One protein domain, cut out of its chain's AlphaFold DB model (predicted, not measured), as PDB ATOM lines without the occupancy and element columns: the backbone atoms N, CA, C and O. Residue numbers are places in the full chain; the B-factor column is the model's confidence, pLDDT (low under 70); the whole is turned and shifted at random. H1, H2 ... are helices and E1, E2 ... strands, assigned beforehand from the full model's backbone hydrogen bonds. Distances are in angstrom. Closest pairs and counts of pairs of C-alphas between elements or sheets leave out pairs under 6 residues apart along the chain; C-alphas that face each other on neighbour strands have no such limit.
ATOM      1  N   ILE A   3     101.346  66.206 161.092       69.94
ATOM      2  CA  ILE A   3     101.362  65.297 159.936       69.94
ATOM      3  C   ILE A   3     100.864  63.889 160.307       69.94
ATOM      4  O   ILE A   3     100.108  63.279 159.558       69.94
ATOM      5  N   ASP A   4     101.223  63.381 161.490       77.06
ATOM      6  CA  ASP A   4     100.862  62.021 161.924       77.06
ATOM      7  C   ASP A   4      99.366  61.876 162.231       77.06
ATOM      8  O   ASP A   4      98.855  60.760 162.279       77.06
ATOM      9  N   ALA A   5      98.671  63.001 162.425       80.12
ATOM     10  CA  ALA A   5      97.240  63.047 162.698       80.12
ATOM     11  C   ALA A   5      96.372  62.860 161.439       80.12
ATOM     12  O   ALA A   5      95.171  62.634 161.564       80.12
ATOM     13  N   LEU A   6      96.956  62.955 160.239       81.88
ATOM     14  CA  LEU A   6      96.245  62.703 158.986       81.88
ATOM     15  C   LEU A   6      96.054  61.192 158.781       81.88
ATOM     16  O   LEU A   6      96.918  60.390 159.141       81.88
ATOM     17  N   ALA A   7      94.921  60.785 158.213       80.94
ATOM     18  CA  ALA A   7      94.654  59.374 157.918       80.94
ATOM     19  C   ALA A   7      95.178  58.973 156.532       80.94
ATOM     20  O   ALA A   7      95.686  57.863 156.369       80.94
ATOM     21  N   ASP A   8      95.098  59.883 155.557       91.50
ATOM     22  CA  ASP A   8      95.507  59.634 154.180       91.50
ATOM     23  C   ASP A   8      97.006  59.880 153.952       91.50
ATOM     24  O   ASP A   8      97.590  60.866 154.408       91.50
ATOM     25  N   GLN A   9      97.643  58.970 153.217       90.25
ATOM     26  CA  GLN A   9      99.078  59.024 152.950       90.25
ATOM     27  C   GLN A   9      99.433  60.120 151.942       90.25
ATOM     28  O   GLN A   9     100.505  60.719 152.048       90.25
ATOM     29  N   LYS A  10      98.549  60.407 150.979       89.62
ATOM     30  CA  LYS A  10      98.782  61.476 150.005       89.62
ATOM     31  C   LYS A  10      98.709  62.843 150.684       89.62
ATOM     32  O   LYS A  10      99.621  63.647 150.505       89.62
ATOM     33  N   GLU A  11      97.717  63.073 151.541       90.00
ATOM     34  CA  GLU A  11      97.648  64.290 152.363       90.00
ATOM     35  C   GLU A  11      98.893  64.480 153.248       90.00
ATOM     36  O   GLU A  11      99.409  65.595 153.353       90.00
ATOM     37  N   LYS A  12      99.435  63.400 153.830       92.75
ATOM     38  CA  LYS A  12     100.691  63.459 154.600       92.75
ATOM     39  C   LYS A  12     101.878  63.907 153.766       92.75
ATOM     40  O   LYS A  12     102.642  64.757 154.215       92.75
ATOM     41  N   ILE A  13     102.049  63.319 152.583       91.31
ATOM     42  CA  ILE A  13     103.158  63.654 151.684       91.31
ATOM     43  C   ILE A  13     103.035  65.110 151.234       91.31
ATOM     44  O   ILE A  13     104.019  65.841 151.304       91.31
ATOM     45  N   ASN A  14     101.833  65.556 150.865       91.56
ATOM     46  CA  ASN A  14     101.595  66.942 150.469       91.56
ATOM     47  C   ASN A  14     101.957  67.917 151.596       91.56
ATOM     48  O   ASN A  14     102.729  68.847 151.374       91.56
ATOM     49  N   LEU A  15     101.486  67.663 152.821       92.25
ATOM     50  CA  LEU A  15     101.826  68.499 153.972       92.25
ATOM     51  C   LEU A  15     103.332  68.474 154.281       92.25
ATOM     52  O   LEU A  15     103.903  69.505 154.630       92.25
ATOM     53  N   LEU A  16     103.993  67.322 154.143       94.06
ATOM     54  CA  LEU A  16     105.440  67.217 154.334       94.06
ATOM     55  C   LEU A  16     106.209  68.044 153.293       94.06
ATOM     56  O   LEU A  16     107.177  68.709 153.653       94.06
ATOM     57  N   CYS A  17     105.770  68.039 152.033       94.62
ATOM     58  CA  CYS A  17     106.353  68.867 150.980       94.62
ATOM     59  C   CYS A  17     106.174  70.363 151.271       94.62
ATOM     60  O   CYS A  17     107.134  71.120 151.154       94.62
ATOM     61  N   GLU A  18     104.985  70.792 151.707       94.81
ATOM     62  CA  GLU A  18     104.747  72.189 152.096       94.81
ATOM     63  C   GLU A  18     105.663  72.611 153.251       94.81
ATOM     64  O   GLU A  18     106.347  73.630 153.168       94.81
ATOM     65  N   LEU A  19     105.754  71.790 154.301       94.88
ATOM     66  CA  LEU A  19     106.637  72.052 155.437       94.88
ATOM     67  C   LEU A  19     108.113  72.065 155.036       94.88
ATOM     68  O   LEU A  19     108.879  72.869 155.565       94.88
ATOM     69  N   ASN A  20     108.513  71.216 154.086       95.69
ATOM     70  CA  ASN A  20     109.866  71.234 153.551       95.69
ATOM     71  C   ASN A  20     110.178  72.571 152.874       95.69
ATOM     72  O   ASN A  20     111.215  73.152 153.168       95.69
ATOM     73  N   VAL A  21     109.284  73.095 152.029       96.81
ATOM     74  CA  VAL A  21     109.500  74.396 151.375       96.81
ATOM     75  C   VAL A  21     109.626  75.512 152.414       96.81
ATOM     76  O   VAL A  21     110.559  76.310 152.332       96.81
ATOM     77  N   ILE A  22     108.746  75.541 153.418       94.75
ATOM     78  CA  ILE A  22     108.778  76.546 154.494       94.75
ATOM     79  C   ILE A  22     110.121  76.511 155.239       94.75
ATOM     80  O   ILE A  22     110.763  77.549 155.415       94.75
ATOM     81  N   GLU A  23     110.579  75.321 155.631       95.12
ATOM     82  CA  GLU A  23     111.857  75.149 156.329       95.12
ATOM     83  C   GLU A  23     113.049  75.544 155.442       95.12
ATOM     84  O   GLU A  23     114.003  76.174 155.896       95.12
ATOM     85  N   GLN A  24     112.992  75.232 154.145       95.62
ATOM     86  CA  GLN A  24     114.072  75.559 153.218       95.62
ATOM     87  C   GLN A  24     114.169  77.057 152.929       95.62
ATOM     88  O   GLN A  24     115.282  77.567 152.806       95.62
ATOM     89  N   VAL A  25     113.047  77.783 152.908       96.62
ATOM     90  CA  VAL A  25     113.072  79.253 152.878       96.62
ATOM     91  C   VAL A  25     113.814  79.795 154.099       96.62
ATOM     92  O   VAL A  25     114.721  80.614 153.942       96.62
ATOM     93  N   ALA A  26     113.521  79.290 155.302       93.94
ATOM     94  CA  ALA A  26     114.233  79.698 156.513       93.94
ATOM     95  C   ALA A  26     115.739  79.383 156.430       93.94
ATOM     96  O   ALA A  26     116.572  80.252 156.701       93.94
ATOM     97  N   ASN A  27     116.108  78.185 155.970       94.94
ATOM     98  CA  ASN A  27     117.507  77.786 155.799       94.94
ATOM     99  C   ASN A  27     118.267  78.679 154.810       94.94
ATOM    100  O   ASN A  27     119.405  79.065 155.088       94.94
ATOM    101  N   ILE A  28     117.642  79.066 153.694       95.69
ATOM    102  CA  ILE A  28     118.216  80.016 152.728       95.69
ATOM    103  C   ILE A  28     118.467  81.372 153.400       95.69
ATOM    104  O   ILE A  28     119.566  81.927 153.287       95.69
ATOM    105  N   CYS A  29     117.496  81.870 154.167       95.50
ATOM    106  CA  CYS A  29     117.599  83.138 154.892       95.50
ATOM    107  C   CYS A  29     118.656  83.110 156.012       95.50
ATOM    108  O   CYS A  29     119.201  84.147 156.393       95.50
ATOM    109  N   HIS A  30     119.004  81.927 156.522       94.25
ATOM    110  CA  HIS A  30     120.083  81.738 157.494       94.25
ATOM    111  C   HIS A  30     121.487  81.712 156.870       94.25
ATOM    112  O   HIS A  30     122.482  81.781 157.595       94.25
ATOM    113  N   THR A  31     121.607  81.649 155.542       95.38
ATOM    114  CA  THR A  31     122.922  81.656 154.892       95.38
ATOM    115  C   THR A  31     123.624  83.007 155.035       95.38
ATOM    116  O   THR A  31     123.015  84.079 155.041       95.38
ATOM    117  N   THR A  32     124.958  82.972 155.082       94.62
ATOM    118  CA  THR A  32     125.778  84.192 155.135       94.62
ATOM    119  C   THR A  32     125.618  85.056 153.886       94.62
ATOM    120  O   THR A  32     125.790  86.268 153.969       94.62
ATOM    121  N   ILE A  33     125.286  84.454 152.742       96.00
ATOM    122  CA  ILE A  33     125.114  85.137 151.456       96.00
ATOM    123  C   ILE A  33     123.893  86.059 151.517       96.00
ATOM    124  O   ILE A  33     124.033  87.264 151.317       96.00
ATOM    125  N   VAL A  34     122.726  85.510 151.867       96.19
ATOM    126  CA  VAL A  34     121.468  86.267 151.945       96.19
ATOM    127  C   VAL A  34     121.547  87.342 153.028       96.19
ATOM    128  O   VAL A  34     121.248  88.507 152.778       96.19
ATOM    129  N   GLN A  35     122.062  87.003 154.212       94.81
ATOM    130  CA  GLN A  35     122.181  87.987 155.290       94.81
ATOM    131  C   GLN A  35     123.164  89.118 154.973       94.81
ATOM    132  O   GLN A  35     122.942  90.251 155.396       94.81
ATOM    133  N   ARG A  36     124.251  88.846 154.236       95.25
ATOM    134  CA  ARG A  36     125.165  89.899 153.771       95.25
ATOM    135  C   ARG A  36     124.517  90.794 152.723       95.25
ATOM    136  O   ARG A  36     124.744  91.995 152.792       95.25
ATOM    137  N   ALA A  37     123.718  90.239 151.812       96.12
ATOM    138  CA  ALA A  37     122.965  91.030 150.840       96.12
ATOM    139  C   ALA A  37     122.041  92.030 151.557       96.12
ATOM    140  O   ALA A  37     122.153  93.234 151.335       96.12
ATOM    141  N   TRP A  38     121.246  91.562 152.527       96.25
ATOM    142  CA  TRP A  38     120.389  92.442 153.329       96.25
ATOM    143  C   TRP A  38     121.170  93.452 154.174       96.25
ATOM    144  O   TRP A  38     120.827  94.631 154.182       96.25
ATOM    145  N   LYS A  39     122.248  93.036 154.861       93.31
ATOM    146  CA  LYS A  39     123.117  93.970 155.610       93.31
ATOM    147  C   LYS A  39     123.763  95.017 154.691       93.31
ATOM    148  O   LYS A  39     124.031  96.126 155.139       93.31
ATOM    149  N   GLY A  40     124.020  94.662 153.434       94.62
ATOM    150  CA  GLY A  40     124.550  95.549 152.400       94.62
ATOM    151  C   GLY A  40     123.509  96.465 151.753       94.62
ATOM    152  O   GLY A  40     123.880  97.259 150.894       94.62
ATOM    153  N   GLY A  41     122.233  96.373 152.147       94.06
ATOM    154  CA  GLY A  41     121.145  97.173 151.583       94.06
ATOM    155  C   GLY A  41     120.680  96.718 150.198       94.06
ATOM    156  O   GLY A  41     119.996  97.476 149.518       94.06
ATOM    157  N   GLN A  42     121.054  95.513 149.760       96.75
ATOM    158  CA  GLN A  42     120.548  94.950 148.513       96.75
ATOM    159  C   GLN A  42     119.094  94.497 148.696       96.75
ATOM    160  O   GLN A  42     118.790  93.758 149.635       96.75
ATOM    161  N   GLU A  43     118.219  94.900 147.773       96.44
ATOM    162  CA  GLU A  43     116.845  94.396 147.693       96.44
ATOM    163  C   GLU A  43     116.858  92.917 147.277       96.44
ATOM    164  O   GLU A  43     117.411  92.552 146.234       96.44
ATOM    165  N   LEU A  44     116.308  92.054 148.133       97.12
ATOM    166  CA  LEU A  44     116.272  90.607 147.942       97.12
ATOM    167  C   LEU A  44     115.111  90.005 148.739       97.12
ATOM    168  O   LEU A  44     115.123  90.070 149.966       97.12
ATOM    169  N   ASP A  45     114.198  89.325 148.049       97.00
ATOM    170  CA  ASP A  45     113.056  88.640 148.657       97.00
ATOM    171  C   ASP A  45     113.166  87.126 148.443       97.00
ATOM    172  O   ASP A  45     113.542  86.654 147.365       97.00
ATOM    173  N   VAL A  46     112.839  86.344 149.473       96.88
ATOM    174  CA  VAL A  46     112.839  84.876 149.420       96.88
ATOM    175  C   VAL A  46     111.413  84.362 149.588       96.88
ATOM    176  O   VAL A  46     110.831  84.490 150.663       96.88
ATOM    177  N   HIS A  47     110.868  83.751 148.533       97.31
ATOM    178  CA  HIS A  47     109.494  83.242 148.477       97.31
ATOM    179  C   HIS A  47     109.440  81.711 148.555       97.31
ATOM    180  O   HIS A  47     110.260  81.018 147.950       97.31
ATOM    181  N   GLY A  48     108.440  81.183 149.260       97.25
ATOM    182  CA  GLY A  48     108.142  79.755 149.342       97.25
ATOM    183  C   GLY A  48     106.904  79.378 148.536       97.25
ATOM    184  O   GLY A  48     105.783  79.536 149.018       97.25
ATOM    185  N   TRP A  49     107.101  78.831 147.339       97.25
ATOM    186  CA  TRP A  49     106.021  78.331 146.485       97.25
ATOM    187  C   TRP A  49     106.150  76.832 146.243       97.25
ATOM    188  O   TRP A  49     107.254  76.286 146.216       97.25
ATOM    189  N   ILE A  50     105.015  76.173 146.023       96.12
ATOM    190  CA  ILE A  50     104.967  74.766 145.634       96.12
ATOM    191  C   ILE A  50     104.142  74.607 144.362       96.12
ATOM    192  O   ILE A  50     103.081  75.207 144.210       96.12
ATOM    193  N   TYR A  51     104.646  73.805 143.431       95.31
ATOM    194  CA  TYR A  51     103.973  73.515 142.175       95.31
ATOM    195  C   TYR A  51     103.436  72.088 142.193       95.31
ATOM    196  O   TYR A  51     104.183  71.144 142.463       95.31
ATOM    197  N   SER A  52     102.152  71.931 141.890       93.81
ATOM    198  CA  SER A  52     101.518  70.625 141.761       93.81
ATOM    199  C   SER A  52     101.555  70.160 140.306       93.81
ATOM    200  O   SER A  52     101.093  70.839 139.391       93.81
ATOM    201  N   ILE A  53     102.121  68.972 140.084       92.75
ATOM    202  CA  ILE A  53     102.207  68.355 138.750       92.75
ATOM    203  C   ILE A  53     100.852  67.770 138.324       92.75
ATOM    204  O   ILE A  53     100.593  67.640 137.132       92.75
ATOM    205  N   GLU A  54      99.988  67.419 139.280       90.88
ATOM    206  CA  GLU A  54      98.699  66.776 138.999       90.88
ATOM    207  C   GLU A  54      97.692  67.732 138.346       90.88
ATOM    208  O   GLU A  54      96.983  67.339 137.423       90.88
ATOM    209  N   ASP A  55      97.632  68.975 138.823       91.56
ATOM    210  CA  ASP A  55      96.671  69.997 138.386       91.56
ATOM    211  C   ASP A  55      97.335  71.223 137.733       91.56
ATOM    212  O   ASP A  55      96.644  72.073 137.173       91.56
ATOM    213  N   GLY A  56      98.669  71.307 137.760       93.75
ATOM    214  CA  GLY A  56      99.436  72.405 137.175       93.75
ATOM    215  C   GLY A  56      99.350  73.717 137.956       93.75
ATOM    216  O   GLY A  56      99.711  74.768 137.421       93.75
ATOM    217  N   ILE A  57      98.857  73.692 139.198       94.75
ATOM    218  CA  ILE A  57      98.660  74.901 139.998       94.75
ATOM    219  C   ILE A  57      99.927  75.211 140.801       94.75
ATOM    220  O   ILE A  57     100.451  74.382 141.549       94.75
ATOM    221  N   LEU A  58     100.400  76.453 140.669       95.62
ATOM    222  CA  LEU A  58     101.392  77.036 141.564       95.62
ATOM    223  C   LEU A  58     100.677  77.596 142.795       95.62
ATOM    224  O   LEU A  58      99.835  78.488 142.685       95.62
ATOM    225  N   LYS A  59     101.017  77.074 143.968       94.94
ATOM    226  CA  LYS A  59     100.464  77.483 145.255       94.94
ATOM    227  C   LYS A  59     101.488  78.315 146.017       94.94
ATOM    228  O   LYS A  59     102.602  77.854 146.281       94.94
ATOM    229  N   ASP A  60     101.074  79.514 146.415       95.75
ATOM    230  CA  ASP A  60     101.814  80.317 147.381       95.75
ATOM    231  C   ASP A  60     101.581  79.773 148.798       95.75
ATOM    232  O   ASP A  60     100.435  79.567 149.210       95.75
ATOM    233  N   LEU A  61     102.660  79.507 149.542       95.56
ATOM    234  CA  LEU A  61     102.589  79.063 150.937       95.56
ATOM    235  C   LEU A  61     102.503  80.234 151.927       95.56
ATOM    236  O   LEU A  61     102.549  80.010 153.136       95.56
ATOM    237  N   ASN A  62     102.362  81.468 151.431       93.69
ATOM    238  CA  ASN A  62     102.371  82.710 152.203       93.69
ATOM    239  C   ASN A  62     103.636  82.858 153.059       93.69
ATOM    240  O   ASN A  62     103.597  83.399 154.165       93.69
ATOM    241  N   VAL A  63     104.762  82.362 152.544       93.06
ATOM    242  CA  VAL A  63     106.079  82.541 153.151       93.06
ATOM    243  C   VAL A  63     106.902  83.424 152.235       93.06
ATOM    244  O   VAL A  63     107.302  83.015 151.147       93.06
ATOM    245  N   CYS A  64     107.141  84.644 152.697       95.19
ATOM    246  CA  CYS A  64     108.009  85.618 152.062       95.19
ATOM    247  C   CYS A  64     108.874  86.255 153.148       95.19
ATOM    248  O   CYS A  64     108.328  86.705 154.156       95.19
ATOM    249  N   ILE A  65     110.193  86.255 152.953       95.25
ATOM    250  CA  ILE A  65     111.142  86.933 153.837       95.25
ATOM    251  C   ILE A  65     111.895  87.976 153.022       95.25
ATOM    252  O   ILE A  65     112.594  87.630 152.068       95.25
ATOM    253  N   THR A  66     111.756  89.240 153.413       95.75
ATOM    254  CA  THR A  66     112.267  90.388 152.634       95.75
ATOM    255  C   THR A  66     113.480  91.055 153.273       95.75
ATOM    256  O   THR A  66     114.206  91.819 152.640       95.75
ATOM    257  N   ASN A  67     113.722  90.804 154.563       92.56
ATOM    258  CA  ASN A  67     114.812  91.446 155.286       92.56
ATOM    259  C   ASN A  67     115.260  90.655 156.522       92.56
ATOM    260  O   ASN A  67     114.565  89.792 157.060       92.56
ATOM    261  N   ILE A  68     116.432  91.028 157.040       89.50
ATOM    262  CA  ILE A  68     117.054  90.379 158.199       89.50
ATOM    263  C   ILE A  68     116.254  90.534 159.506       89.50
ATOM    264  O   ILE A  68     116.522  89.818 160.471       89.50
ATOM    265  N   ASN A  69     115.297  91.465 159.593       87.88
ATOM    266  CA  ASN A  69     114.523  91.657 160.819       87.88
ATOM    267  C   ASN A  69     113.433  90.600 161.012       87.88
ATOM    268  O   ASN A  69     113.027  90.370 162.151       87.88
ATOM    269  N   GLU A  70     113.035  89.928 159.937       86.69
ATOM    270  CA  GLU A  70     112.023  88.869 159.938       86.69
ATOM    271  C   GLU A  70     112.591  87.506 160.369       86.69
ATOM    272  O   GLU A  70     111.838  86.624 160.777       86.69
ATOM    273  N   ILE A  71     113.922  87.341 160.372       85.75
ATOM    274  CA  ILE A  71     114.578  86.137 160.901       85.75
ATOM    275  C   ILE A  71     114.894  86.258 162.399       85.75
ATOM    276  O   ILE A  71     115.236  87.334 162.911       85.75
ATOM    277  N   SER A  72     114.835  85.123 163.108       81.25
ATOM    278  CA  SER A  72     115.153  85.029 164.539       81.25
ATOM    279  C   SER A  72     116.560  85.548 164.845       81.25
ATOM    280  O   SER A  72     117.523  85.239 164.141       81.25
ATOM    281  N   GLN A  73     116.692  86.304 165.939       75.38
ATOM    282  CA  GLN A  73     117.966  86.893 166.367       75.38
ATOM    283  C   GLN A  73     119.064  85.848 166.610       75.38
ATOM    284  O   GLN A  73     120.237  86.150 166.411       75.38
TER     285      GLN A  73
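This is residues 3 to 73 of the 78 residues of the protein "Carbonic anhydrase" of Desulfobacteraceae bacterium (UniProt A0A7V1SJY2). One long helix, H1, has the two-stranded hairpin E1 E2 packed along one side of its residues 14 to 29, and the short helix H2 makes a corner at its far end. The 71 printed residues hold H1, H2, E1 and E2 in that order, with an antiparallel sheet E1 - E2, class mixed, helices and strands. The whole is loose, radius of gyration of the C-alphas 14.9 A, spanning 46 by 26 by 16 A.

Start at H1, residues 9 to 29. H2, residues 32 to 39, is close but not clearly touching it, at a steep tilt of 61 degrees; the closest C-alphas, of Cys 29 and Gln 35, are 6.7 A apart. E1, residues 46 to 51, comes closest to H1 at the C-alphas of Gly 48 and Val 21, 5.9 A. E2, residues 58 to 65, bends by 65 degrees at residue 62. In this antiparallel hairpin, N 46 and O 65 are within hydrogen-bond range at 2.9 A. In H1 and H2 every O i to N i+4 pair is within range.

Find C-alpha 9 at (99.078, 59.024, 152.950); H1 runs 30.5 A from there. H2 spans 10.1 A, E1 16.1 A and E2 18.5 A, ending at C-alpha 65, (111.142, 86.933, 153.837).

The C-alphas farthest apart, of Ala 7 and Gly 40, are 47.3 A apart. The printed part has no cut and no long link; only residue 3 is under pLDDT 70.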